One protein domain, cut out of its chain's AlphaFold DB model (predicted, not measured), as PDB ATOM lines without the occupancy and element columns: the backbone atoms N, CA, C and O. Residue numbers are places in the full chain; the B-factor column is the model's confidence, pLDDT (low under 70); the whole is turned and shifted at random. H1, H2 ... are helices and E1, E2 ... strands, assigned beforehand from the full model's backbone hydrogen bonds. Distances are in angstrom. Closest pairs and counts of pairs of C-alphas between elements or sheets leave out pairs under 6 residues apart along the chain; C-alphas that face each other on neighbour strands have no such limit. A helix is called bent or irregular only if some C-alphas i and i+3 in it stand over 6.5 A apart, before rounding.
ATOM      1  N   HIS A   3       0.527  10.652 -12.718       89.19
ATOM      2  CA  HIS A   3       0.206  10.045 -14.009       89.19
ATOM      3  C   HIS A   3       0.695   8.603 -14.070       89.19
ATOM      4  O   HIS A   3       1.854   8.323 -13.766       89.19
ATOM      5  N   TYR A   4      -0.212   7.725 -14.481       92.56
ATOM      6  CA  TYR A   4       0.010   6.302 -14.674       92.56
ATOM      7  C   TYR A   4      -0.212   5.999 -16.153       92.56
ATOM      8  O   TYR A   4      -1.246   6.385 -16.695       92.56
ATOM      9  N   ILE A   5       0.756   5.376 -16.825       92.38
ATOM     10  CA  ILE A   5       0.650   5.024 -18.249       92.38
ATOM     11  C   ILE A   5       0.832   3.517 -18.394       92.38
ATOM     12  O   ILE A   5       1.917   2.993 -18.145       92.38
ATOM     13  N   LEU A   6      -0.239   2.838 -18.789       93.00
ATOM     14  CA  LEU A   6      -0.296   1.405 -19.037       93.00
ATOM     15  C   LEU A   6      -0.244   1.161 -20.547       93.00
ATOM     16  O   LEU A   6      -1.236   1.353 -21.245       93.00
ATOM     17  N   PHE A   7       0.912   0.747 -21.057       90.81
ATOM     18  CA  PHE A   7       1.057   0.286 -22.435       90.81
ATOM     19  C   PHE A   7       0.651  -1.182 -22.536       90.81
ATOM     20  O   PHE A   7       1.127  -2.003 -21.750       90.81
ATOM     21  N   ILE A   8      -0.177  -1.516 -23.524       91.00
ATOM     22  CA  ILE A   8      -0.543  -2.892 -23.863       91.00
ATOM     23  C   ILE A   8      -0.292  -3.090 -25.358       91.00
ATOM     24  O   ILE A   8      -0.983  -2.512 -26.197       91.00
ATOM     25  N   VAL A   9       0.754  -3.852 -25.680       89.25
ATOM     26  CA  VAL A   9       1.355  -3.917 -27.026       89.25
ATOM     27  C   VAL A   9       1.385  -5.345 -27.562       89.25
ATOM     28  O   VAL A   9       1.523  -6.272 -26.768       89.25
ATOM     29  N   ARG A  10       1.233  -5.547 -28.882       83.88
ATOM     30  CA  ARG A  10       1.159  -6.894 -29.475       83.88
ATOM     31  C   ARG A  10       2.528  -7.559 -29.521       83.88
ATOM     32  O   ARG A  10       2.835  -8.370 -28.656       83.88
ATOM     33  N   ASP A  11       3.300  -7.230 -30.552       67.81
ATOM     34  CA  ASP A  11       4.654  -7.731 -30.805       67.81
ATOM     35  C   ASP A  11       5.325  -6.852 -31.879       67.81
ATOM     36  O   ASP A  11       5.523  -7.233 -33.037       67.81
ATOM     37  N   THR A  12       5.562  -5.582 -31.543       53.72
ATOM     38  CA  THR A  12       6.228  -4.641 -32.451       53.72
ATOM     39  C   THR A  12       7.736  -4.751 -32.267       53.72
ATOM     40  O   THR A  12       8.275  -4.270 -31.287       53.72
ATOM     41  N   TYR A  13       8.462  -5.307 -33.244       61.03
ATOM     42  CA  TYR A  13       9.943  -5.352 -33.263       61.03
ATOM     43  C   TYR A  13      10.644  -3.968 -33.216       61.03
ATOM     44  O   TYR A  13      11.871  -3.890 -33.279       61.03
ATOM     45  N   ASP A  14       9.877  -2.885 -33.125       74.75
ATOM     46  CA  ASP A  14      10.307  -1.498 -33.059       74.75
ATOM     47  C   ASP A  14       9.581  -0.796 -31.899       74.75
ATOM     48  O   ASP A  14       8.354  -0.798 -31.828       74.75
ATOM     49  N   SER A  15      10.345  -0.160 -31.008       80.25
ATOM     50  CA  SER A  15       9.822   0.622 -29.881       80.25
ATOM     51  C   SER A  15       9.420   2.053 -30.266       80.25
ATOM     52  O   SER A  15       8.836   2.769 -29.445       80.25
ATOM     53  N   SER A  16       9.680   2.481 -31.510       84.31
ATOM     54  CA  SER A  16       9.366   3.831 -31.992       84.31
ATOM     55  C   SER A  16       7.909   4.282 -31.797       84.31
ATOM     56  O   SER A  16       7.734   5.466 -31.498       84.31
ATOM     57  N   PRO A  17       6.860   3.429 -31.855       83.75
ATOM     58  CA  PRO A  17       5.490   3.872 -31.585       83.75
ATOM     59  C   PRO A  17       5.292   4.308 -30.125       83.75
ATOM     60  O   PRO A  17       4.689   5.349 -29.860       83.75
ATOM     61  N   ILE A  18       5.880   3.567 -29.177       82.62
ATOM     62  CA  ILE A  18       5.846   3.874 -27.738       82.62
ATOM     63  C   ILE A  18       6.612   5.178 -27.471       82.62
ATOM     64  O   ILE A  18       6.108   6.080 -26.802       82.62
ATOM     65  N   LEU A  19       7.815   5.310 -28.041       85.06
ATOM     66  CA  LEU A  19       8.650   6.506 -27.899       85.06
ATOM     67  C   LEU A  19       7.982   7.751 -28.512       85.06
ATOM     68  O   LEU A  19       7.981   8.817 -27.895       85.06
ATOM     69  N   ARG A  20       7.334   7.611 -29.676       86.31
ATOM     70  CA  ARG A  20       6.567   8.678 -30.336       86.31
ATOM     71  C   ARG A  20       5.352   9.112 -29.517       86.31
ATOM     72  O   ARG A  20       5.120  10.314 -29.381       86.31
ATOM     73  N   PHE A  21       4.602   8.166 -28.943       87.12
ATOM     74  CA  PHE A  21       3.518   8.492 -28.013       87.12
ATOM     75  C   PHE A  21       4.046   9.291 -26.813       87.12
ATOM     76  O   PHE A  21       3.469  10.312 -26.445       87.12
ATOM     77  N   LEU A  22       5.175   8.879 -26.232       83.31
ATOM     78  CA  LEU A  22       5.784   9.567 -25.092       83.31
ATOM     79  C   LEU A  22       6.302  10.969 -25.430       83.31
ATOM     80  O   LEU A  22       6.202  11.872 -24.594       83.31
ATOM     81  N   GLU A  23       6.811  11.191 -26.643       85.69
ATOM     82  CA  GLU A  23       7.173  12.529 -27.115       85.69
ATOM     83  C   GLU A  23       5.933  13.429 -27.265       85.69
ATOM     84  O   GLU A  23       5.937  14.556 -26.758       85.69
ATOM     85  N   MET A  24       4.852  12.919 -27.871       84.06
ATOM     86  CA  MET A  24       3.568  13.626 -27.977       84.06
ATOM     87  C   MET A  24       2.985  13.957 -26.598       84.06
ATOM     88  O   MET A  24       2.727  15.125 -26.306       84.06
ATOM     89  N   PHE A  25       2.878  12.968 -25.707       83.19
ATOM     90  CA  PHE A  25       2.399  13.141 -24.333       83.19
ATOM     91  C   PHE A  25       3.240  14.169 -23.561       83.19
ATOM     92  O   PHE A  25       2.707  15.024 -22.852       83.19
ATOM     93  N   ARG A  26       4.570  14.157 -23.732       82.62
ATOM     94  CA  ARG A  26       5.451  15.171 -23.136       82.62
ATOM     95  C   ARG A  26       5.204  16.561 -23.731       82.62
ATOM     96  O   ARG A  26       5.276  17.542 -22.989       82.62
ATOM     97  N   HIS A  27       4.949  16.674 -25.033       84.50
ATOM     98  CA  HIS A  27       4.624  17.949 -25.673       84.50
ATOM     99  C   HIS A  27       3.289  18.510 -25.155       84.50
ATOM    100  O   HIS A  27       3.234  19.669 -24.747       84.50
ATOM    101  N   GLU A  28       2.247  17.681 -25.076       80.75
ATOM    102  CA  GLU A  28       0.943  18.038 -24.504       80.75
ATOM    103  C   GLU A  28       1.056  18.443 -23.030       80.75
ATOM    104  O   GLU A  28       0.628  19.538 -22.660       80.75
ATOM    105  N   HIS A  29       1.723  17.634 -22.199       80.81
ATOM    106  CA  HIS A  29       1.953  17.952 -20.788       80.81
ATOM    107  C   HIS A  29       2.727  19.269 -20.626       80.81
ATOM    108  O   HIS A  29       2.395  20.071 -19.752       80.81
ATOM    109  N   ARG A  30       3.750  19.538 -21.454       82.88
ATOM    110  CA  ARG A  30       4.467  20.828 -21.459       82.88
ATOM    111  C   ARG A  30       3.555  21.983 -21.867       82.88
ATOM    112  O   ARG A  30       3.593  23.019 -21.212       82.88
ATOM    113  N   SER A  31       2.735  21.809 -22.902       81.69
ATOM    114  CA  SER A  31       1.782  22.823 -23.366       81.69
ATOM    115  C   SER A  31       0.773  23.179 -22.269       81.69
ATOM    116  O   SER A  31       0.644  24.346 -21.904       81.69
ATOM    117  N   LEU A  32       0.161  22.167 -21.645       78.38
ATOM    118  CA  LEU A  32      -0.757  22.326 -20.515       78.38
ATOM    119  C   LEU A  32      -0.071  22.976 -19.303       78.38
ATOM    120  O   LEU A  32      -0.617  23.907 -18.719       78.38
ATOM    121  N   THR A  33       1.148  22.546 -18.956       77.69
ATOM    122  CA  THR A  33       1.951  23.143 -17.867       77.69
ATOM    123  C   THR A  33       2.216  24.627 -18.124       77.69
ATOM    124  O   THR A  33       2.027  25.450 -17.231       77.69
ATOM    125  N   ASN A  34       2.616  24.982 -19.348       82.75
ATOM    126  CA  ASN A  34       2.884  26.363 -19.738       82.75
ATOM    127  C   ASN A  34       1.605  27.209 -19.723       82.75
ATOM    128  O   ASN A  34       1.628  28.326 -19.215       82.75
ATOM    129  N   HIS A  35       0.487  26.677 -20.225       80.31
ATOM    130  CA  HIS A  35      -0.800  27.367 -20.215       80.31
ATOM    131  C   HIS A  35      -1.311  27.611 -18.788       80.31
ATOM    132  O   HIS A  35      -1.720  28.725 -18.472       80.31
ATOM    133  N   LEU A  36      -1.214  26.617 -17.899       76.62
ATOM    134  CA  LEU A  36      -1.588  26.741 -16.483       76.62
ATOM    135  C   LEU A  36      -0.667  27.688 -15.693       76.62
ATOM    136  O   LEU A  36      -1.119  28.352 -14.762       76.62
ATOM    137  N   ALA A  37       0.611  27.788 -16.071       78.25
ATOM    138  CA  ALA A  37       1.522  28.790 -15.522       78.25
ATOM    139  C   ALA A  37       1.201  30.210 -16.033       78.25
ATOM    140  O   ALA A  37       1.294  31.173 -15.275       78.25
ATOM    141  N   GLN A  38       0.796  30.347 -17.301       84.12
ATOM    142  CA  GLN A  38       0.425  31.627 -17.921       84.12
ATOM    143  C   GLN A  38      -0.956  32.135 -17.487       84.12
ATOM    144  O   GLN A  38      -1.139  33.345 -17.376       84.12
ATOM    145  N   SER A  39      -1.913  31.246 -17.205       83.06
ATOM    146  CA  SER A  39      -3.257  31.616 -16.736       83.06
ATOM    147  C   SER A  39      -3.286  32.125 -15.290       83.06
ATOM    148  O   SER A  39      -4.329  32.576 -14.822       83.06
ATOM    149  N   GLY A  40      -2.151  32.091 -14.581       63.19
ATOM    150  CA  GLY A  40      -1.997  32.741 -13.280       63.19
ATOM    151  C   GLY A  40      -2.808  32.092 -12.158       63.19
ATOM    152  O   GLY A  40      -3.222  32.789 -11.235       63.19
ATOM    153  N   ALA A  41      -3.042  30.778 -12.221       73.00
ATOM    154  CA  ALA A  41      -3.787  30.020 -11.215       73.00
ATOM    155  C   ALA A  41      -2.838  29.353 -10.185       73.00
ATOM    156  O   ALA A  41      -2.474  28.182 -10.348       73.00
ATOM    157  N   PRO A  42      -2.427  30.035  -9.090       62.81
ATOM    158  CA  PRO A  42      -1.435  29.501  -8.149       62.81
ATOM    159  C   PRO A  42      -1.895  28.214  -7.452       62.81
ATOM    160  O   PRO A  42      -1.074  27.347  -7.160       62.81
ATOM    161  N   HIS A  43      -3.204  28.030  -7.258       58.75
ATOM    162  CA  HIS A  43      -3.770  26.800  -6.698       58.75
ATOM    163  C   HIS A  43      -3.545  25.576  -7.610       58.75
ATOM    164  O   HIS A  43      -3.291  24.480  -7.118       58.75
ATOM    165  N   LEU A  44      -3.521  25.754  -8.938       58.53
ATOM    166  CA  LEU A  44      -3.190  24.683  -9.891       58.53
ATOM    167  C   LEU A  44      -1.677  24.422  -9.983       58.53
ATOM    168  O   LEU A  44      -1.258  23.370 -10.461       58.53
ATOM    169  N   THR A  45      -0.837  25.325  -9.464       60.50
ATOM    170  CA  THR A  45       0.622  25.126  -9.447       60.50
ATOM    171  C   THR A  45       1.018  23.954  -8.540       60.50
ATOM    172  O   THR A  45       1.957  23.232  -8.863       60.50
ATOM    173  N   GLN A  46       0.263  23.674  -7.471       55.47
ATOM    174  CA  GLN A  46       0.481  22.480  -6.639       55.47
ATOM    175  C   GLN A  46       0.186  21.168  -7.390       55.47
ATOM    176  O   GLN A  46       0.889  20.178  -7.195       55.47
ATOM    177  N   LEU A  47      -0.780  21.151  -8.320       51.31
ATOM    178  CA  LEU A  47      -1.047  19.972  -9.157       51.31
ATOM    179  C   LEU A  47       0.098  19.675 -10.138       51.31
ATOM    180  O   LEU A  47       0.326  18.504 -10.448       51.31
ATOM    181  N   LEU A  48       0.824  20.714 -10.570       58.78
ATOM    182  CA  LEU A  48       2.040  20.631 -11.391       58.78
ATOM    183  C   LEU A  48       3.293  20.263 -10.569       58.78
ATOM    184  O   LEU A  48       4.263  19.745 -11.120       58.78
ATOM    185  N   GLN A  49       3.281  20.486  -9.250       57.78
ATOM    186  CA  GLN A  49       4.402  20.195  -8.342       57.78
ATOM    187  C   GLN A  49       4.587  18.704  -8.006       57.78
ATOM    188  O   GLN A  49       5.507  18.367  -7.264       57.78
ATOM    189  N   CYS A  50       3.830  17.781  -8.614       54.97
ATOM    190  CA  CYS A  50       4.051  16.325  -8.518       54.97
ATOM    191  C   CYS A  50       5.345  15.833  -9.227       54.97
ATOM    192  O   CYS A  50       5.404  14.719  -9.748       54.97
ATOM    193  N   GLY A  51       6.385  16.672  -9.291       59.34
ATOM    194  CA  GLY A  51       7.726  16.380  -9.809       59.34
ATOM    195  C   GLY A  51       7.828  16.094 -11.311       59.34
ATOM    196  O   GLY A  51       8.929  15.853 -11.799       59.34
ATOM    197  N   GLY A  52       6.707  16.071 -12.039       68.44
ATOM    198  CA  GLY A  52       6.649  15.456 -13.365       68.44
ATOM    199  C   GLY A  52       7.026  13.971 -13.328       68.44
ATOM    200  O   GLY A  52       7.651  13.489 -14.273       68.44
ATOM    201  N   ARG A  53       6.724  13.262 -12.227       82.31
ATOM    202  CA  ARG A  53       6.884  11.805 -12.155       82.31
ATOM    203  C   ARG A  53       5.714  11.106 -12.837       82.31
ATOM    204  O   ARG A  53       4.558  11.499 -12.668       82.31
ATOM    205  N   VAL A  54       6.039  10.065 -13.587       86.44
ATOM    206  CA  VAL A  54       5.105   9.194 -14.295       86.44
ATOM    207  C   VAL A  54       5.436   7.764 -13.897       86.44
ATOM    208  O   VAL A  54       6.602   7.370 -13.950       86.44
ATOM    209  N   GLN A  55       4.425   6.992 -13.514       89.75
ATOM    210  CA  GLN A  55       4.570   5.555 -13.315       89.75
ATOM    211  C   GLN A  55       4.147   4.850 -14.602       89.75
ATOM    212  O   GLN A  55       3.053   5.083 -15.114       89.75
ATOM    213  N   ILE A  56       5.042   4.046 -15.170       88.19
ATOM    214  CA  ILE A  56       4.827   3.379 -16.457       88.19
ATOM    215  C   ILE A  56       4.758   1.876 -16.244       88.19
ATOM    216  O   ILE A  56       5.647   1.318 -15.611       88.19
ATOM    217  N   ALA A  57       3.745   1.237 -16.815       88.88
ATOM    218  CA  ALA A  57       3.668  -0.204 -16.984       88.88
ATOM    219  C   ALA A  57       3.654  -0.542 -18.475       88.88
ATOM    220  O   ALA A  57       3.039   0.162 -19.273       88.88
ATOM    221  N   VAL A  58       4.328  -1.628 -18.851       88.00
ATOM    222  CA  VAL A  58       4.262  -2.194 -20.202       88.00
ATOM    223  C   VAL A  58       3.892  -3.661 -20.056       88.00
ATOM    224  O   VAL A  58       4.681  -4.449 -19.535       88.00
ATOM    225  N   ILE A  59       2.690  -4.021 -20.500       86.38
ATOM    226  CA  ILE A  59       2.281  -5.409 -20.678       86.38
ATOM    227  C   ILE A  59       2.407  -5.728 -22.164       86.38
ATOM    228  O   ILE A  59       1.809  -5.076 -23.018       86.38
ATOM    229  N   HIS A  60       3.202  -6.736 -22.480       84.62
ATOM    230  CA  HIS A  60       3.358  -7.217 -23.843       84.62
ATOM    231  C   HIS A  60       2.431  -8.430 -24.001       84.62
ATOM    232  O   HIS A  60       2.553  -9.410 -23.266       84.62
ATOM    233  N   ALA A  61       1.435  -8.332 -24.882       79.44
ATOM    234  CA  ALA A  61       0.265  -9.217 -24.906       79.44
ATOM    235  C   ALA A  61       0.604 -10.685 -25.218       79.44
ATOM    236  O   ALA A  61      -0.175 -11.587 -24.917       79.44
ATOM    237  N   THR A  62       1.775 -10.926 -25.807       71.50
ATOM    238  CA  THR A  62       2.304 -12.254 -26.134       71.50
ATOM    239  C   THR A  62       3.074 -12.937 -24.993       71.50
ATOM    240  O   THR A  62       3.492 -14.083 -25.160       71.50
ATOM    241  N   LEU A  63       3.272 -12.289 -23.834       64.38
ATOM    242  CA  LEU A  63       4.102 -12.833 -22.748       64.38
ATOM    243  C   LEU A  63       3.533 -14.128 -22.153       64.38
ATOM    244  O   LEU A  63       2.426 -14.167 -21.619       64.38
ATOM    245  N   ALA A  64       4.356 -15.179 -22.160       55.69
ATOM    246  CA  ALA A  64       4.005 -16.466 -21.575       55.69
ATOM    247  C   ALA A  64       3.813 -16.357 -20.037       55.69
ATOM    248  O   ALA A  64       4.772 -15.997 -19.334       55.69
ATOM    249  N   PRO A  65       2.644 -16.750 -19.478       54.12
ATOM    250  CA  PRO A  65       2.243 -16.430 -18.098       54.12
ATOM    251  C   PRO A  65       3.221 -16.876 -17.001       54.12
ATOM    252  O   PRO A  65       3.314 -16.275 -15.934       54.12
ATOM    253  N   VAL A  66       3.957 -17.964 -17.241       53.53
ATOM    254  CA  VAL A  66       4.675 -18.690 -16.184       53.53
ATOM    255  C   VAL A  66       6.017 -18.042 -15.816       53.53
ATOM    256  O   VAL A  66       6.434 -18.126 -14.661       53.53
ATOM    257  N   LYS A  67       6.712 -17.394 -16.765       52.50
ATOM    258  CA  LYS A  67       8.085 -16.883 -16.549       52.50
ATOM    259  C   LYS A  67       8.218 -15.357 -16.550       52.50
ATOM    260  O   LYS A  67       9.082 -14.859 -15.835       52.50
ATOM    261  N   ALA A  68       7.396 -14.625 -17.303       51.97
ATOM    262  CA  ALA A  68       7.514 -13.167 -17.407       51.97
ATOM    263  C   ALA A  68       6.830 -12.427 -16.244       51.97
ATOM    264  O   ALA A  68       7.431 -11.554 -15.624       51.97
ATOM    265  N   CYS A  69       5.606 -12.822 -15.880       51.31
ATOM    266  CA  CYS A  69       4.811 -12.142 -14.849       51.31
ATOM    267  C   CYS A  69       5.544 -12.059 -13.493       51.31
ATOM    268  O   CYS A  69       5.467 -11.053 -12.794       51.31
ATOM    269  N   HIS A  70       6.331 -13.084 -13.154       48.41
ATOM    270  CA  HIS A  70       7.073 -13.178 -11.893       48.41
ATOM    271  C   HIS A  70       8.314 -12.268 -11.794       48.41
ATOM    272  O   HIS A  70       8.771 -12.009 -10.683       48.41
ATOM    273  N   SER A  71       8.870 -11.764 -12.905       53.06
ATOM    274  CA  SER A  71       9.911 -10.719 -12.861       53.06
ATOM    275  C   SER A  71       9.317  -9.306 -12.863       53.06
ATOM    276  O   SER A  71       9.981  -8.357 -12.449       53.06
ATOM    277  N   MET A  72       8.044  -9.168 -13.245       53.53
ATOM    278  CA  MET A  72       7.298  -7.908 -13.302       53.53
ATOM    279  C   MET A  72       6.702  -7.464 -11.950       53.53
ATOM    280  O   MET A  72       5.850  -6.589 -11.931       53.53
ATOM    281  N   VAL A  73       7.179  -7.971 -10.805       45.00
ATOM    282  CA  VAL A  73       6.684  -7.624  -9.442       45.00
ATOM    283  C   VAL A  73       6.880  -6.134  -9.064       45.00
ATOM    284  O   VAL A  73       6.402  -5.664  -8.034       45.00
ATOM    285  N   LYS A  74       7.532  -5.342  -9.925       54.78
ATOM    286  CA  LYS A  74       7.406  -3.875  -9.976       54.78
ATOM    287  C   LYS A  74       6.994  -3.427 -11.378       54.78
ATOM    288  O   LYS A  74       7.794  -2.841 -12.101       54.78
ATOM    289  N   CYS A  75       5.764  -3.728 -11.781       67.25
ATOM    290  CA  CYS A  75       5.263  -3.360 -13.103       67.25
ATOM    291  C   CYS A  75       4.959  -1.857 -13.235       67.25
ATOM    292  O   CYS A  75       5.016  -1.356 -14.351       67.25
ATOM    293  N   TRP A  76       4.766  -1.113 -12.135       85.06
ATOM    294  CA  TRP A  76       4.823   0.358 -12.126       85.06
ATOM    295  C   TRP A  76       6.269   0.873 -11.970       85.06
ATOM    296  O   TRP A  76       6.808   0.954 -10.863       85.06
ATOM    297  N   TYR A  77       6.887   1.279 -13.078       84.31
ATOM    298  CA  TYR A  77       8.204   1.919 -13.114       84.31
ATOM    299  C   TYR A  77       8.073   3.434 -12.892       84.31
ATOM    300  O   TYR A  77       7.651   4.161 -13.790       84.31
ATOM    301  N   ASP A  78       8.443   3.923 -11.704       87.56
ATOM    302  CA  ASP A  78       8.480   5.360 -11.389       87.56
ATOM    303  C   ASP A  78       9.656   6.058 -12.091       87.56
ATOM    304  O   ASP A  78      10.820   5.744 -11.835       87.56
ATOM    305  N   SER A  79       9.360   7.016 -12.973       85.94
ATOM    306  CA  SER A  79      10.367   7.771 -13.725       85.94
ATOM    307  C   SER A  79      10.002   9.252 -13.853       85.94
ATOM    308  O   SER A  79       8.837   9.643 -13.901       85.94
ATOM    309  N   GLU A  80      11.013  10.114 -13.940       86.50
ATOM    310  CA  GLU A  80      10.821  11.515 -14.327       86.50
ATOM    311  C   GLU A  80      10.428  11.588 -15.809       86.50
ATOM    312  O   GLU A  80      11.078  10.965 -16.641       86.50
ATOM    313  N   LEU A  81       9.482  12.449 -16.195       80.56
ATOM    314  CA  LEU A  81       9.046  12.656 -17.592       80.56
ATOM    315  C   LEU A  81      10.198  12.985 -18.585       80.56
ATOM    316  O   LEU A  81      10.050  12.848 -19.802       80.56
ATOM    317  N   LYS A  82      11.365  13.406 -18.072       79.44
ATOM    318  CA  LYS A  82      12.622  13.627 -18.821       79.44
ATOM    319  C   LYS A  82      13.472  12.360 -19.039       79.44
ATOM    320  O   LYS A  82      14.316  12.366 -19.920       79.44
ATOM    321  N   LYS A  83      13.275  11.319 -18.225       84.88
ATOM    322  CA  LYS A  83      13.974  10.015 -18.210       84.88
ATOM    323  C   LYS A  83      13.051   8.853 -18.618       84.88
ATOM    324  O   LYS A  83      13.429   7.688 -18.562       84.88
ATOM    325  N   VAL A  84      11.816   9.166 -19.002       80.00
ATOM    326  CA  VAL A  84      10.788   8.198 -19.400       80.00
ATOM    327  C   VAL A  84      11.165   7.417 -20.670       80.00
ATOM    328  O   VAL A  84      10.840   6.239 -20.752       80.00
ATOM    329  N   GLU A  85      11.926   8.010 -21.598       78.88
ATOM    330  CA  GLU A  85      12.501   7.300 -22.759       78.88
ATOM    331  C   GLU A  85      13.447   6.182 -22.327       78.88
ATOM    332  O   GLU A  85      13.193   5.025 -22.630       78.88
ATOM    333  N   THR A  86      14.487   6.494 -21.548       82.88
ATOM    334  CA  THR A  86      15.459   5.491 -21.091       82.88
ATOM    335  C   THR A  86      14.848   4.470 -20.131       82.88
ATOM    336  O   THR A  86      15.301   3.327 -20.089       82.88
ATOM    337  N   ALA A  87      13.786   4.829 -19.400       77.56
ATOM    338  CA  ALA A  87      12.977   3.860 -18.662       77.56
ATOM    339  C   ALA A  87      12.256   2.887 -19.612       77.56
ATOM    340  O   ALA A  87      12.379   1.677 -19.433       77.56
ATOM    341  N   VAL A  88      11.578   3.382 -20.655       77.81
ATOM    342  CA  VAL A  88      10.928   2.529 -21.662       77.81
ATOM    343  C   VAL A  88      11.929   1.708 -22.465       77.81
ATOM    344  O   VAL A  88      11.687   0.523 -22.637       77.81
ATOM    345  N   GLU A  89      13.074   2.251 -22.875       81.88
ATOM    346  CA  GLU A  89      14.146   1.468 -23.506       81.88
ATOM    347  C   GLU A  89      14.658   0.362 -22.572       81.88
ATOM    348  O   GLU A  89      14.931  -0.750 -23.020       81.88
ATOM    349  N   THR A  90      14.764   0.620 -21.265       81.50
ATOM    350  CA  THR A  90      15.177  -0.400 -20.284       81.50
ATOM    351  C   THR A  90      14.126  -1.503 -20.157       81.50
ATOM    352  O   THR A  90      14.474  -2.679 -20.230       81.50
ATOM    353  N   ILE A  91      12.842  -1.145 -20.026       77.69
ATOM    354  CA  ILE A  91      11.726  -2.104 -19.990       77.69
ATOM    355  C   ILE A  91      11.681  -2.905 -21.300       77.69
ATOM    356  O   ILE A  91      11.600  -4.129 -21.281       77.69
ATOM    357  N   TRP A  92      11.817  -2.226 -22.439       79.75
ATOM    358  CA  TRP A  92      11.812  -2.825 -23.768       79.75
ATOM    359  C   TRP A  92      12.934  -3.849 -23.946       79.75
ATOM    360  O   TRP A  92      12.682  -4.973 -24.364       79.75
ATOM    361  N   ASN A  93      14.164  -3.510 -23.555       80.69
ATOM    362  CA  ASN A  93      15.304  -4.427 -23.623       80.69
ATOM    363  C   ASN A  93      15.186  -5.628 -22.658       80.69
ATOM    364  O   ASN A  93      15.873  -6.629 -22.860       80.69
ATOM    365  N   VAL A  94      14.319  -5.558 -21.640       76.88
ATOM    366  CA  VAL A  94      13.981  -6.687 -20.752       76.88
ATOM    367  C   VAL A  94      12.840  -7.542 -21.318       76.88
ATOM    368  O   VAL A  94      12.883  -8.763 -21.181       76.88
ATOM    369  N   LEU A  95      11.839  -6.934 -21.966       70.44
ATOM    370  CA  LEU A  95      10.683  -7.643 -22.531       70.44
ATOM    371  C   LEU A  95      10.954  -8.249 -23.915       70.44
ATOM    372  O   LEU A  95      10.493  -9.352 -24.192       70.44
ATOM    373  N   HIS A  96      11.723  -7.582 -24.776       74.38
ATOM    374  CA  HIS A  96      11.970  -8.025 -26.151       74.38
ATOM    375  C   HIS A  96      12.618  -9.427 -26.256       74.38
ATOM    376  O   HIS A  96      12.190 -10.199 -27.108       74.38
ATOM    377  N   PRO A  97      13.557  -9.848 -25.377       73.31
ATOM    378  CA  PRO A  97      14.055 -11.230 -25.351       73.31
ATOM    379  C   PRO A  97      13.048 -12.277 -24.839       73.31
ATOM    380  O   PRO A  97      13.344 -13.470 -24.898       73.31
ATOM    381  N   LEU A  98      11.904 -11.851 -24.289       64.75
ATOM    382  CA  LEU A  98      10.813 -12.710 -23.805       64.75
ATOM    383  C   LEU A  98       9.658 -12.818 -24.818       64.75
ATOM    384  O   LEU A  98       8.808 -13.697 -24.675       64.75
ATOM    385  N   ALA A  99       9.640 -11.954 -25.837       64.38
ATOM    386  CA  ALA A  99       8.771 -12.063 -27.002       64.38
ATOM    387  C   ALA A  99       9.340 -13.119 -27.972       64.38
ATOM    388  O   ALA A  99      10.248 -12.859 -28.766       64.38
ATOM    389  N   GLU A 100       8.841 -14.354 -27.875       57.69
ATOM    390  CA  GLU A 100       9.096 -15.381 -28.895       57.69
ATOM    391  C   GLU A 100       8.305 -15.077 -30.188       57.69
ATOM    392  O   GLU A 100       7.517 -14.143 -30.249       57.69
ATOM    393  N   ASN A 101       8.484 -15.868 -31.256       59.84
ATOM    394  CA  ASN A 101       7.689 -15.697 -32.483       59.84
ATOM    395  C   ASN A 101       6.251 -16.197 -32.251       59.84
ATOM    396  O   ASN A 101       5.933 -17.356 -32.538       59.84
ATOM    397  N   VAL A 102       5.403 -15.344 -31.679       59.59
ATOM    398  CA  VAL A 102       4.088 -15.737 -31.172       59.59
ATOM    399  C   VAL A 102       3.032 -15.784 -32.282       59.59
ATOM    400  O   VAL A 102       2.891 -14.876 -33.095       59.59
ATOM    401  N   ASN A 103       2.286 -16.890 -32.309       68.31
ATOM    402  CA  ASN A 103       1.169 -17.135 -33.219       68.31
ATOM    403  C   ASN A 103      -0.144 -16.605 -32.617       68.31
ATOM    404  O   ASN A 103      -0.325 -16.678 -31.402       68.31
ATOM    405  N   ASP A 104      -1.108 -16.178 -33.434       69.44
ATOM    406  CA  ASP A 104      -2.361 -15.569 -32.946       69.44
ATOM    407  C   ASP A 104      -3.186 -16.510 -32.038       69.44
ATOM    408  O   ASP A 104      -3.867 -16.068 -31.114       69.44
ATOM    409  N   SER A 105      -3.033 -17.831 -32.199       70.25
ATOM    410  CA  SER A 105      -3.620 -18.852 -31.312       70.25
ATOM    411  C   SER A 105      -3.082 -18.851 -29.870       70.25
ATOM    412  O   SER A 105      -3.580 -19.605 -29.033       70.25
ATOM    413  N   ILE A 106      -2.010 -18.103 -29.599       70.62
ATOM    414  CA  ILE A 106      -1.381 -17.955 -28.280       70.62
ATOM    415  C   ILE A 106      -1.877 -16.669 -27.601       70.62
ATOM    416  O   ILE A 106      -2.142 -16.702 -26.403       70.62
ATOM    417  N   LEU A 107      -2.108 -15.583 -28.355       70.00
ATOM    418  CA  LEU A 107      -2.723 -14.345 -27.842       70.00
ATOM    419  C   LEU A 107      -4.081 -14.628 -27.171       70.00
ATOM    420  O   LEU A 107      -4.298 -14.239 -26.027       70.00
ATOM    421  N   LEU A 108      -4.934 -15.420 -27.833       70.62
ATOM    422  CA  LEU A 108      -6.225 -15.919 -27.318       70.62
ATOM    423  C   LEU A 108      -6.126 -16.876 -26.110       70.62
ATOM    424  O   LEU A 108      -7.144 -17.355 -25.625       70.62
ATOM    425  N   ARG A 109      -4.915 -17.215 -25.653       72.06
ATOM    426  CA  ARG A 109      -4.653 -18.010 -24.437       72.06
ATOM    427  C   ARG A 109      -3.873 -17.231 -23.380       72.06
ATOM    428  O   ARG A 109      -3.489 -17.804 -22.359       72.06
ATOM    429  N   HIS A 110      -3.526 -15.977 -23.660       76.94
ATOM    430  CA  HIS A 110      -2.766 -15.100 -22.771       76.94
ATOM    431  C   HIS A 110      -3.556 -13.831 -22.414       76.94
ATOM    432  O   HIS A 110      -3.162 -13.134 -21.485       76.94
ATOM    433  N   SER A 111      -4.719 -13.615 -23.044       82.69
ATOM    434  CA  SER A 111      -5.805 -12.730 -22.599       82.69
ATOM    435  C   SER A 111      -6.000 -12.755 -21.078       82.69
ATOM    436  O   SER A 111      -5.872 -11.718 -20.435       82.69
ATOM    437  N   ASP A 112      -6.204 -13.934 -20.490       82.50
ATOM    438  CA  ASP A 112      -6.442 -14.105 -19.046       82.50
ATOM    439  C   ASP A 112      -5.241 -13.681 -18.180       82.50
ATOM    440  O   ASP A 112      -5.396 -13.125 -17.096       82.50
ATOM    441  N   ALA A 113      -4.013 -13.896 -18.659       82.38
ATOM    442  CA  ALA A 113      -2.804 -13.498 -17.935       82.38
ATOM    443  C   ALA A 113      -2.507 -11.997 -18.069       82.38
ATOM    444  O   ALA A 113      -2.021 -11.383 -17.120       82.38
ATOM    445  N   VAL A 114      -2.831 -11.396 -19.220       84.69
ATOM    446  CA  VAL A 114      -2.829  -9.939 -19.401       84.69
ATOM    447  C   VAL A 114      -3.898  -9.313 -18.502       84.69
ATOM    448  O   VAL A 114      -3.592  -8.346 -17.817       84.69
ATOM    449  N   SER A 115      -5.098  -9.896 -18.432       86.81
ATOM    450  CA  SER A 115      -6.190  -9.484 -17.538       86.81
ATOM    451  C   SER A 115      -5.743  -9.447 -16.074       86.81
ATOM    452  O   SER A 115      -5.742  -8.379 -15.469       86.81
ATOM    453  N   LEU A 116      -5.232 -10.563 -15.541       84.19
ATOM    454  CA  LEU A 116      -4.732 -10.639 -14.162       84.19
ATOM    455  C   LEU A 116      -3.590  -9.643 -13.875       84.19
ATOM    456  O   LEU A 116      -3.511  -9.099 -12.773       84.19
ATOM    457  N   LEU A 117      -2.715  -9.369 -14.853       85.06
ATOM    458  CA  LEU A 117      -1.685  -8.330 -14.731       85.06
ATOM    459  C   LEU A 117      -2.271  -6.911 -14.734       85.06
ATOM    460  O   LEU A 117      -1.782  -6.068 -13.980       85.06
ATOM    461  N   VAL A 118      -3.286  -6.637 -15.561       89.25
ATOM    462  CA  VAL A 118      -4.004  -5.355 -15.569       89.25
ATOM    463  C   VAL A 118      -4.705  -5.158 -14.229       89.25
ATOM    464  O   VAL A 118      -4.443  -4.157 -13.574       89.25
ATOM    465  N   ASP A 119      -5.519  -6.108 -13.768       87.50
ATOM    466  CA  ASP A 119      -6.248  -5.972 -12.504       87.50
ATOM    467  C   ASP A 119      -5.312  -5.787 -11.302       87.50
ATOM    468  O   ASP A 119      -5.522  -4.866 -10.517       87.50
ATOM    469  N   HIS A 120      -4.199  -6.526 -11.220       85.31
ATOM    470  CA  HIS A 120      -3.192  -6.306 -10.174       85.31
ATOM    471  C   HIS A 120      -2.533  -4.908 -10.240       85.31
ATOM    472  O   HIS A 120      -2.243  -4.285  -9.214       85.31
ATOM    473  N   LEU A 121      -2.311  -4.373 -11.446       87.81
ATOM    474  CA  LEU A 121      -1.826  -3.002 -11.637       87.81
ATOM    475  C   LEU A 121      -2.870  -1.949 -11.245       87.81
ATOM    476  O   LEU A 121      -2.493  -0.889 -10.747       87.81
ATOM    477  N   LEU A 122      -4.158  -2.238 -11.441       88.44
ATOM    478  CA  LEU A 122      -5.275  -1.373 -11.060       88.44
ATOM    479  C   LEU A 122      -5.541  -1.391  -9.549       88.44
ATOM    480  O   LEU A 122      -5.833  -0.342  -8.978       88.44
ATOM    481  N   ASP A 123      -5.378  -2.538  -8.892       86.75
ATOM    482  CA  ASP A 123      -5.477  -2.688  -7.431       86.75
ATOM    483  C   ASP A 123      -4.366  -1.927  -6.684       86.75
ATOM    484  O   ASP A 123      -4.511  -1.591  -5.510       86.75
ATOM    485  N   THR A 124      -3.252  -1.624  -7.363       87.25
ATOM    486  CA  THR A 124      -2.144  -0.817  -6.819       87.25
ATOM    487  C   THR A 124      -2.232   0.677  -7.163       87.25
ATOM    488  O   THR A 124      -1.346   1.448  -6.775       87.25
ATOM    489  N   LEU A 125      -3.292   1.125  -7.851       86.56
ATOM    490  CA  LEU A 125      -3.534   2.550  -8.085       86.56
ATOM    491  C   LEU A 125      -4.080   3.242  -6.821       86.56
ATOM    492  O   LEU A 125      -4.971   2.712  -6.159       86.56
ATOM    493  N   PRO A 126      -3.606   4.457  -6.484       86.94
ATOM    494  CA  PRO A 126      -4.301   5.315  -5.528       86.94
ATOM    495  C   PRO A 126      -5.596   5.865  -6.154       86.94
ATOM    496  O   PRO A 126      -5.782   5.784  -7.368       86.94
ATOM    497  N   SER A 127      -6.468   6.473  -5.341       77.31
ATOM    498  CA  SER A 127      -7.787   6.947  -5.787       77.31
ATOM    499  C   SER A 127      -7.738   7.866  -7.029       77.31
ATOM    500  O   SER A 127      -6.783   8.643  -7.192       77.31
ATOM    501  N   PRO A 128      -8.770   7.822  -7.899       73.12
ATOM    502  CA  PRO A 128      -8.776   8.531  -9.185       73.12
ATOM    503  C   PRO A 128      -8.700  10.064  -9.059       73.12
ATOM    504  O   PRO A 128      -8.236  10.739  -9.976       73.12
ATOM    505  N   ASP A 129      -9.057  10.639  -7.907       75.75
ATOM    506  CA  ASP A 129      -8.863  12.072  -7.626       75.75
ATOM    507  C   ASP A 129      -7.374  12.466  -7.556       75.75
ATOM    508  O   ASP A 129      -6.983  13.600  -7.848       75.75
ATOM    509  N   ILE A 130      -6.518  11.522  -7.154       80.25
ATOM    510  CA  ILE A 130      -5.084  11.725  -6.919       80.25
ATOM    511  C   ILE A 130      -4.266  11.320  -8.153       80.25
ATOM    512  O   ILE A 130      -3.218  11.926  -8.428       80.25
ATOM    513  N   ALA A 131      -4.730  10.322  -8.909       85.12
ATOM    514  CA  ALA A 131      -4.023   9.718 -10.033       85.12
ATOM    515  C   ALA A 131      -4.884   9.590 -11.292       85.12
ATOM    516  O   ALA A 131      -6.034   9.179 -11.237       85.12
ATOM    517  N   ARG A 132      -4.282   9.873 -12.452       89.75
ATOM    518  CA  ARG A 132      -4.917   9.688 -13.759       89.75
ATOM    519  C   ARG A 132      -4.241   8.565 -14.530       89.75
ATOM    520  O   ARG A 132      -3.039   8.665 -14.807       89.75
ATOM    521  N   LEU A 133      -5.023   7.546 -14.880       93.62
ATOM    522  CA  LEU A 133      -4.610   6.440 -15.735       93.62
ATOM    523  C   LEU A 133      -4.755   6.815 -17.219       93.62
ATOM    524  O   LEU A 133      -5.756   7.392 -17.649       93.62
ATOM    525  N   HIS A 134      -3.746   6.451 -17.999       93.44
ATOM    526  CA  HIS A 134      -3.736   6.483 -19.455       93.44
ATOM    527  C   HIS A 134      -3.448   5.062 -19.939       93.44
ATOM    528  O   HIS A 134      -2.432   4.487 -19.548       93.44
ATOM    529  N   VAL A 135      -4.316   4.487 -20.766       94.12
ATOM    530  CA  VAL A 135      -4.102   3.171 -21.384       94.12
ATOM    531  C   VAL A 135      -3.697   3.390 -22.834       94.12
ATOM    532  O   VAL A 135      -4.436   3.996 -23.605       94.12
ATOM    533  N   VAL A 136      -2.515   2.913 -23.213       93.25
ATOM    534  CA  VAL A 136      -2.003   3.001 -24.583       93.25
ATOM    535  C   VAL A 136      -2.094   1.617 -25.201       93.25
ATOM    536  O   VAL A 136      -1.347   0.716 -24.823       93.25
ATOM    537  N   LEU A 137      -3.037   1.444 -26.120       93.06
ATOM    538  CA  LEU A 137      -3.393   0.159 -26.704       93.06
ATOM    539  C   LEU A 137      -2.877   0.063 -28.140       93.06
ATOM    540  O   LEU A 137      -3.162   0.928 -28.965       93.06
ATOM    541  N   ASP A 138      -2.158  -1.010 -28.453       92.00
ATOM    542  CA  ASP A 138      -1.879  -1.406 -29.833       92.00
ATOM    543  C   ASP A 138      -3.187  -1.818 -30.523       92.00
ATOM    544  O   ASP A 138      -3.782  -2.848 -30.202       92.00
ATOM    545  N   GLU A 139      -3.655  -1.000 -31.468       90.88
ATOM    546  CA  GLU A 139      -4.919  -1.220 -32.174       90.88
ATOM    547  C   GLU A 139      -4.968  -2.543 -32.957       90.88
ATOM    548  O   GLU A 139      -6.055  -3.010 -33.295       90.88
ATOM    549  N   GLN A 140      -3.829  -3.198 -33.212       89.06
ATOM    550  CA  GLN A 140      -3.800  -4.517 -33.849       89.06
ATOM    551  C   GLN A 140      -4.252  -5.646 -32.912       89.06
ATOM    552  O   GLN A 140      -4.494  -6.758 -33.381       89.06
ATOM    553  N   LEU A 141      -4.380  -5.382 -31.607       86.56
ATOM    554  CA  LEU A 141      -4.952  -6.314 -30.631       86.56
ATOM    555  C   LEU A 141      -6.483  -6.321 -30.665       86.56
ATOM    556  O   LEU A 141      -7.084  -7.363 -30.422       86.56
ATOM    557  N   VAL A 142      -7.118  -5.204 -31.032       87.50
ATOM    558  CA  VAL A 142      -8.585  -5.057 -31.050       87.50
ATOM    559  C   VAL A 142      -9.285  -6.142 -31.898       87.50
ATOM    560  O   VAL A 142     -10.203  -6.778 -31.381       87.50
ATOM    561  N   PRO A 143      -8.850  -6.465 -33.137       84.94
ATOM    562  CA  PRO A 143      -9.440  -7.562 -33.917       84.94
ATOM    563  C   PRO A 143      -9.125  -8.973 -33.388       84.94
ATOM    564  O   PRO A 143      -9.761  -9.938 -33.808       84.94
ATOM    565  N   LEU A 144      -8.122  -9.109 -32.514       81.06
ATOM    566  CA  LEU A 144      -7.643 -10.382 -31.954       81.06
ATOM    567  C   LEU A 144      -8.233 -10.673 -30.570       81.06
ATOM    568  O   LEU A 144      -8.177 -11.811 -30.104       81.06
ATOM    569  N   TRP A 145      -8.857  -9.665 -29.957       80.88
ATOM    570  CA  TRP A 145      -9.745  -9.793 -28.809       80.88
ATOM    571  C   TRP A 145     -11.193  -9.462 -29.211       80.88
ATOM    572  O   TRP A 145     -11.768  -8.481 -28.724       80.88
ATOM    573  N   PRO A 146     -11.811 -10.266 -30.103       74.19
ATOM    574  CA  PRO A 146     -13.249 -10.184 -30.302       74.19
ATOM    575  C   PRO A 146     -13.947 -10.497 -28.974       74.19
ATOM    576  O   PRO A 146     -13.428 -11.266 -28.161       74.19
ATOM    577  N   PHE A 147     -15.137  -9.933 -28.762       69.44
ATOM    578  CA  PHE A 147     -15.917 -10.193 -27.553       69.44
ATOM    579  C   PHE A 147     -16.559 -11.592 -27.617       69.44
ATOM    580  O   PHE A 147     -17.722 -11.767 -27.972       69.44
ATOM    581  N   THR A 148     -15.735 -12.604 -27.350       65.50
ATOM    582  CA  THR A 148     -16.080 -14.026 -27.267       65.50
ATOM    583  C   THR A 148     -15.440 -14.633 -26.018       65.50
ATOM    584  O   THR A 148     -14.531 -14.046 -25.425       65.50
ATOM    585  N   THR A 149     -15.869 -15.845 -25.658       58.47
ATOM    586  CA  THR A 149     -15.517 -16.563 -24.416       58.47
ATOM    587  C   THR A 149     -14.021 -16.805 -24.160       58.47
ATOM    588  O   THR A 149     -13.668 -17.294 -23.095       58.47
ATOM    589  N   ALA A 150     -13.128 -16.471 -25.097       61.25
ATOM    590  CA  ALA A 150     -11.673 -16.571 -24.937       61.25
ATOM    591  C   ALA A 150     -10.990 -15.264 -24.465       61.25
ATOM    592  O   ALA A 150      -9.788 -15.260 -24.195       61.25
ATOM    593  N   CYS A 151     -11.727 -14.146 -24.395       73.94
ATOM    594  CA  CYS A 151     -11.187 -12.821 -24.055       73.94
ATOM    595  C   CYS A 151     -12.032 -12.041 -23.027       73.94
ATOM    596  O   CYS A 151     -11.740 -10.873 -22.770       73.94
ATOM    597  N   GLU A 152     -13.056 -12.662 -22.429       77.62
ATOM    598  CA  GLU A 152     -14.013 -11.999 -21.523       77.62
ATOM    599  C   GLU A 152     -13.335 -11.345 -20.308       77.62
ATOM    600  O   GLU A 152     -13.645 -10.196 -19.989       77.62
ATOM    601  N   LEU A 153     -12.352 -12.011 -19.687       81.31
ATOM    602  CA  LEU A 153     -11.615 -11.460 -18.541       81.31
ATOM    603  C   LEU A 153     -10.856 -10.176 -18.911       81.31
ATOM    604  O   LEU A 153     -10.980  -9.161 -18.230       81.31
ATOM    605  N   LEU A 154     -10.139 -10.175 -20.041       86.25
ATOM    606  CA  LEU A 154      -9.383  -9.006 -20.500       86.25
ATOM    607  C   LEU A 154     -10.292  -7.852 -20.934       86.25
ATOM    608  O   LEU A 154      -9.992  -6.691 -20.656       86.25
ATOM    609  N   ALA A 155     -11.423  -8.158 -21.571       84.25
ATOM    610  CA  ALA A 155     -12.454  -7.166 -21.847       84.25
ATOM    611  C   ALA A 155     -12.997  -6.544 -20.544       84.25
ATOM    612  O   ALA A 155     -13.181  -5.329 -20.483       84.25
ATOM    613  N   GLY A 156     -13.166  -7.347 -19.486       82.00
ATOM    614  CA  GLY A 156     -13.512  -6.891 -18.138       82.00
ATOM    615  C   GLY A 156     -12.471  -5.942 -17.534       82.00
ATOM    616  O   GLY A 156     -12.817  -4.823 -17.156       82.00
ATOM    617  N   SER A 157     -11.191  -6.329 -17.508       88.69
ATOM    618  CA  SER A 157     -10.098  -5.493 -16.978       88.69
ATOM    619  C   SER A 157      -9.951  -4.163 -17.732       88.69
ATOM    620  O   SER A 157      -9.640  -3.128 -17.142       88.69
ATOM    621  N   LEU A 158     -10.198  -4.157 -19.048       88.44
ATOM    622  CA  LEU A 158     -10.108  -2.952 -19.879       88.44
ATOM    623  C   LEU A 158     -11.358  -2.064 -19.782       88.44
ATOM    624  O   LEU A 158     -11.225  -0.840 -19.776       88.44
ATOM    625  N   LEU A 159     -12.549  -2.639 -19.591       83.81
ATOM    626  CA  LEU A 159     -13.729  -1.877 -19.177       83.81
ATOM    627  C   LEU A 159     -13.514  -1.243 -17.793       83.81
ATOM    628  O   LEU A 159     -13.812  -0.066 -17.605       83.81
ATOM    629  N   ARG A 160     -12.930  -1.982 -16.840       84.12
ATOM    630  CA  ARG A 160     -12.566  -1.475 -15.508       84.12
ATOM    631  C   ARG A 160     -11.634  -0.261 -15.596       84.12
ATOM    632  O   ARG A 160     -11.858   0.718 -14.880       84.12
ATOM    633  N   CYS A 161     -10.629  -0.282 -16.479       88.19
ATOM    634  CA  CYS A 161      -9.810   0.901 -16.775       88.19
ATOM    635  C   CYS A 161     -10.677   2.097 -17.206       88.19
ATOM    636  O   CYS A 161     -10.507   3.197 -16.678       88.19
ATOM    637  N   ALA A 162     -11.587   1.895 -18.163       85.69
ATOM    638  CA  ALA A 162     -12.407   2.960 -18.738       85.69
ATOM    639  C   ALA A 162     -13.406   3.555 -17.731       85.69
ATOM    640  O   ALA A 162     -13.449   4.772 -17.566       85.69
ATOM    641  N   GLU A 163     -14.179   2.711 -17.046       81.88
ATOM    642  CA  GLU A 163     -15.346   3.136 -16.264       81.88
ATOM    643  C   GLU A 163     -15.018   3.412 -14.782       81.88
ATOM    644  O   GLU A 163     -15.488   4.406 -14.237       81.88
ATOM    645  N   TRP A 164     -14.190   2.591 -14.112       80.81
ATOM    646  CA  TRP A 164     -13.869   2.793 -12.680       80.81
ATOM    647  C   TRP A 164     -12.643   3.683 -12.454       80.81
ATOM    648  O   TRP A 164     -12.611   4.448 -11.492       80.81
ATOM    649  N   HIS A 165     -11.647   3.625 -13.343       84.69
ATOM    650  CA  HIS A 165     -10.429   4.449 -13.253       84.69
ATOM    651  C   HIS A 165     -10.439   5.666 -14.194       84.69
ATOM    652  O   HIS A 165      -9.435   6.377 -14.285       84.69
ATOM    653  N   ALA A 166     -11.561   5.912 -14.886       87.00
ATOM    654  CA  ALA A 166     -11.772   7.024 -15.822       87.00
ATOM    655  C   ALA A 166     -10.632   7.188 -16.855       87.00
ATOM    656  O   ALA A 166     -10.232   8.309 -17.200       87.00
ATOM    657  N   ALA A 167     -10.049   6.069 -17.300       91.06
ATOM    658  CA  ALA A 167      -8.800   6.081 -18.046       91.06
ATOM    659  C   ALA A 167      -8.964   6.643 -19.461       91.06
ATOM    660  O   ALA A 167      -9.901   6.305 -20.185       91.06
ATOM    661  N   ILE A 168      -7.993   7.450 -19.898       92.75
ATOM    662  CA  ILE A 168      -7.927   7.867 -21.301       92.75
ATOM    663  C   ILE A 168      -7.302   6.737 -22.116       92.75
ATOM    664  O   ILE A 168      -6.175   6.330 -21.831       92.75
ATOM    665  N   PHE A 169      -8.001   6.274 -23.149       93.31
ATOM    666  CA  PHE A 169      -7.460   5.318 -24.110       93.31
ATOM    667  C   PHE A 169      -6.802   6.033 -25.293       93.31
ATOM    668  O   PHE A 169      -7.383   6.934 -25.903       93.31
ATOM    669  N   TYR A 170      -5.595   5.593 -25.635       93.38
ATOM    670  CA  TYR A 170      -4.812   6.085 -26.761       93.38
ATOM    671  C   TYR A 170      -4.424   4.915 -27.677       93.38
ATOM    672  O   TYR A 170      -3.812   3.963 -27.194       93.38
ATOM    673  N   PRO A 171      -4.726   4.962 -28.984       93.38
ATOM    674  CA  PRO A 171      -4.177   4.007 -29.946       93.38
ATOM    675  C   PRO A 171      -2.670   4.232 -30.136       93.38
ATOM    676  O   PRO A 171      -2.207   5.376 -30.210       93.38
ATOM    677  N   LEU A 172      -1.904   3.155 -30.281       89.44
ATOM    678  CA  LEU A 172      -0.455   3.214 -30.482       89.44
ATOM    679  C   LEU A 172      -0.081   3.781 -31.870       89.44
ATOM    680  O   LEU A 172       0.905   4.510 -31.993       89.44
ATOM    681  N   GLY A 173      -0.904   3.538 -32.894       88.19
ATOM    682  CA  GLY A 173      -0.816   4.173 -34.216       88.19
ATOM    683  C   GLY A 173      -1.220   5.657 -34.253       88.19
ATOM    684  O   GLY A 173      -1.076   6.314 -35.288       88.19
ATOM    685  N   GLY A 174      -1.696   6.216 -33.135       88.50
ATOM    686  CA  GLY A 174      -2.142   7.606 -33.021       88.50
ATOM    687  C   GLY A 174      -3.521   7.870 -33.641       88.50
ATOM    688  O   GLY A 174      -4.299   6.956 -33.890       88.50
ATOM    689  N   GLU A 175      -3.838   9.146 -33.882       87.25
ATOM    690  CA  GLU A 175      -5.183   9.643 -34.241       87.25
ATOM    691  C   GLU A 175      -5.923   8.838 -35.328       87.25
ATOM    692  O   GLU A 175      -7.125   8.614 -35.206       87.25
ATOM    693  N   ALA A 176      -5.222   8.347 -36.356       88.75
ATOM    694  CA  ALA A 176      -5.822   7.558 -37.439       88.75
ATOM    695  C   ALA A 176      -6.418   6.212 -36.972       88.75
ATOM    696  O   ALA A 176      -7.344   5.703 -37.598       88.75
ATOM    697  N   ALA A 177      -5.913   5.660 -35.868       88.56
ATOM    698  CA  ALA A 177      -6.394   4.437 -35.236       88.56
ATOM    699  C   ALA A 177      -7.377   4.696 -34.073       88.56
ATOM    700  O   ALA A 177      -7.915   3.745 -33.504       88.56
ATOM    701  N   ARG A 178      -7.671   5.965 -33.728       90.69
ATOM    702  CA  ARG A 178      -8.641   6.291 -32.663       90.69
ATOM    703  C   ARG A 178     -10.040   5.725 -32.943       90.69
ATOM    704  O   ARG A 178     -10.618   5.235 -31.972       90.69
ATOM    705  N   PRO A 179     -10.576   5.733 -34.184       91.31
ATOM    706  CA  PRO A 179     -11.860   5.103 -34.479       91.31
ATOM    707  C   PRO A 179     -11.894   3.639 -34.046       91.31
ATOM    708  O   PRO A 179     -12.708   3.305 -33.206       91.31
ATOM    709  N   ALA A 180     -10.927   2.805 -34.447       88.50
ATOM    710  CA  ALA A 180     -10.920   1.380 -34.097       88.50
ATOM    711  C   ALA A 180     -10.946   1.110 -32.578       88.50
ATOM    712  O   ALA A 180     -11.638   0.200 -32.125       88.50
ATOM    713  N   VAL A 181     -10.230   1.910 -31.776       87.62
ATOM    714  CA  VAL A 181     -10.249   1.786 -30.306       87.62
ATOM    715  C   VAL A 181     -11.534   2.365 -29.700       87.62
ATOM    716  O   VAL A 181     -12.032   1.833 -28.715       87.62
ATOM    717  N   THR A 182     -12.099   3.422 -30.288       88.75
ATOM    718  CA  THR A 182     -13.351   4.042 -29.816       88.75
ATOM    719  C   THR A 182     -14.551   3.165 -30.152       88.75
ATOM    720  O   THR A 182     -15.327   2.860 -29.259       88.75
ATOM    721  N   ASP A 183     -14.642   2.667 -31.385       88.50
ATOM    722  CA  ASP A 183     -15.638   1.700 -31.842       88.50
ATOM    723  C   ASP A 183     -15.587   0.425 -30.987       88.50
ATOM    724  O   ASP A 183     -16.626  -0.083 -30.585       88.50
ATOM    725  N   TRP A 184     -14.394  -0.073 -30.632       86.25
ATOM    726  CA  TRP A 184     -14.250  -1.230 -29.739       86.25
ATOM    727  C   TRP A 184     -14.665  -0.929 -28.291       86.25
ATOM    728  O   TRP A 184     -15.373  -1.733 -27.690       86.25
ATOM    729  N   LEU A 185     -14.308   0.236 -27.736       83.19
ATOM    730  CA  LEU A 185     -14.790   0.668 -26.415       83.19
ATOM    731  C   LEU A 185     -16.307   0.893 -26.401       83.19
ATOM    732  O   LEU A 185     -16.966   0.583 -25.413       83.19
ATOM    733  N   ASP A 186     -16.879   1.408 -27.483       85.19
ATOM    734  CA  ASP A 186     -18.313   1.642 -27.592       85.19
ATOM    735  C   ASP A 186     -19.077   0.348 -27.916       85.19
ATOM    736  O   ASP A 186     -20.209   0.201 -27.458       85.19
ATOM    737  N   ILE A 187     -18.449  -0.650 -28.555       81.19
ATOM    738  CA  ILE A 187     -18.911  -2.049 -28.586       81.19
ATOM    739  C   ILE A 187     -18.896  -2.637 -27.171       81.19
ATOM    740  O   ILE A 187     -19.935  -3.120 -26.730       81.19
ATOM    741  N   LEU A 188     -17.794  -2.535 -26.415       70.88
ATOM    742  CA  LEU A 188     -17.741  -3.013 -25.024       70.88
ATOM    743  C   LEU A 188     -18.865  -2.407 -24.177       70.88
ATOM    744  O   LEU A 188     -19.544  -3.143 -23.467       70.88
ATOM    745  N   LYS A 189     -19.108  -1.099 -24.310       68.38
ATOM    746  CA  LYS A 189     -20.195  -0.383 -23.625       68.38
ATOM    747  C   LYS A 189     -21.593  -0.685 -24.173       68.38
ATOM    748  O   LYS A 189     -22.569  -0.367 -23.495       68.38
ATOM    749  N   SER A 190     -21.752  -1.148 -25.413       64.38
ATOM    750  CA  SER A 190     -23.071  -1.387 -26.039       64.38
ATOM    751  C   SER A 190     -23.465  -2.860 -26.112       64.38
ATOM    752  O   SER A 190     -24.636  -3.144 -26.352       64.38
ATOM    753  N   ALA A 191     -22.544  -3.783 -25.821       52.28
ATOM    754  CA  ALA A 191     -22.753  -5.229 -25.889       52.28
ATOM    755  C   ALA A 191     -23.749  -5.811 -24.857       52.28
ATOM    756  O   ALA A 191     -23.999  -7.012 -24.886       52.28
ATOM    757  N   ALA A 192     -24.404  -4.978 -24.037       42.47
ATOM    758  CA  ALA A 192     -25.766  -5.269 -23.584       42.47
ATOM    759  C   ALA A 192     -26.633  -4.003 -23.464       42.47
ATOM    760  O   ALA A 192     -26.415  -3.168 -22.581       42.47
TER     761      ALA A 192
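This is residues 3 to 192 of the 728 residues of the protein "MTBP_C domain-containing protein" of Tropilaelaps mercedesae (UniProt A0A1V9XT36). A strongly twisted sheet of five strands makes the core of three layers, with helices H1 and H3 over one face and H5 over the other; H6 packs on H5, and H7 on edge strand E5. Long helix H1 reaches past the sheet and folds back through H2, and residues 38 to 43 stick out. The 190 printed residues hold seven named helices and five named strands, in the order E1 H1 H2 E2 E3 H3 H4 H5 E4 H6 E5 H7; the mixed sheet runs E3 E2 E1 E4 E5, and the class is mixed. The whole is compact, with a radius of gyration of the C-alphas of 16.8 A and spans of 54 by 40 by 31 A.

E1, residues 3 to 9, is parallel to E2, residues 53 to 60 (N 7 to O 57, 2.8 A), and to E4, residues 131 to 137 (N 6 to O 134, 2.8 A). E3, residues 77 to 80, forms an antiparallel hairpin with E2 (N 54 to O 79, 2.8 A), and E5, residues 168 to 171, is parallel to E4 (N 170 to O 135, 2.8 A). H1, residues 16 to 38, is on the sheet at a height of 10.3 A. Its residues 33 to 37 alone touch H2, residues 42 to 48, in a helical hairpin, closest at C-alphas Thr 33 and Leu 48, 6.9 A. H3, residues 84 to 98, is on the same face, over E3, and touches H1, closest at C-alphas Leu 19 and Glu 85, 6.5 A. H4, residues 104 to 107, touches no helix. H5, residues 111 to 123, is on the opposite face, over E2 and E1. H6, residues 152 to 163, only grazes the sheet and touches H5, closest at C-alphas Ser 115 and Leu 154, 4.4 A. H7, residues 175 to 190, is irregular, with C-alphas 176 and 179 7.2 A apart, and touches H6, about perpendicular at 75 degrees, closest at C-alphas Leu 159 and Leu 188, 7.2 A. E1, H1, H2, E2 and E4, H6, E5 are strand-helix-strand units, parallel neighbour strands with helices between, with right-handed crossovers. Every O i to N i+4 pair is within hydrogen-bond range in H1, H5 and H6; H2 has 1 of 3, beside 3 of 4 O i to N i+3 pairs, H3 9 of 11 and H7 10 of 12, and H4 is too short for one.

E1 begins at C-alpha 3 (0.206, 10.045, -14.009). H1 is 32.4 A long, H3 21.4 A and E2 22.6 A. H7, 22.6 A, ends at C-alpha 190 (-23.071, -1.387, -26.039).

The C-alphas of Gly 40 and Ser 105 are farthest apart, 54.7 A. The printed part has no cut. The links E2 to E3 and E4 to H6 are long. Mean pLDDT of the printed part is 78.2, and 43 residues are under 70, among them 42 to 52 and 63 to 75.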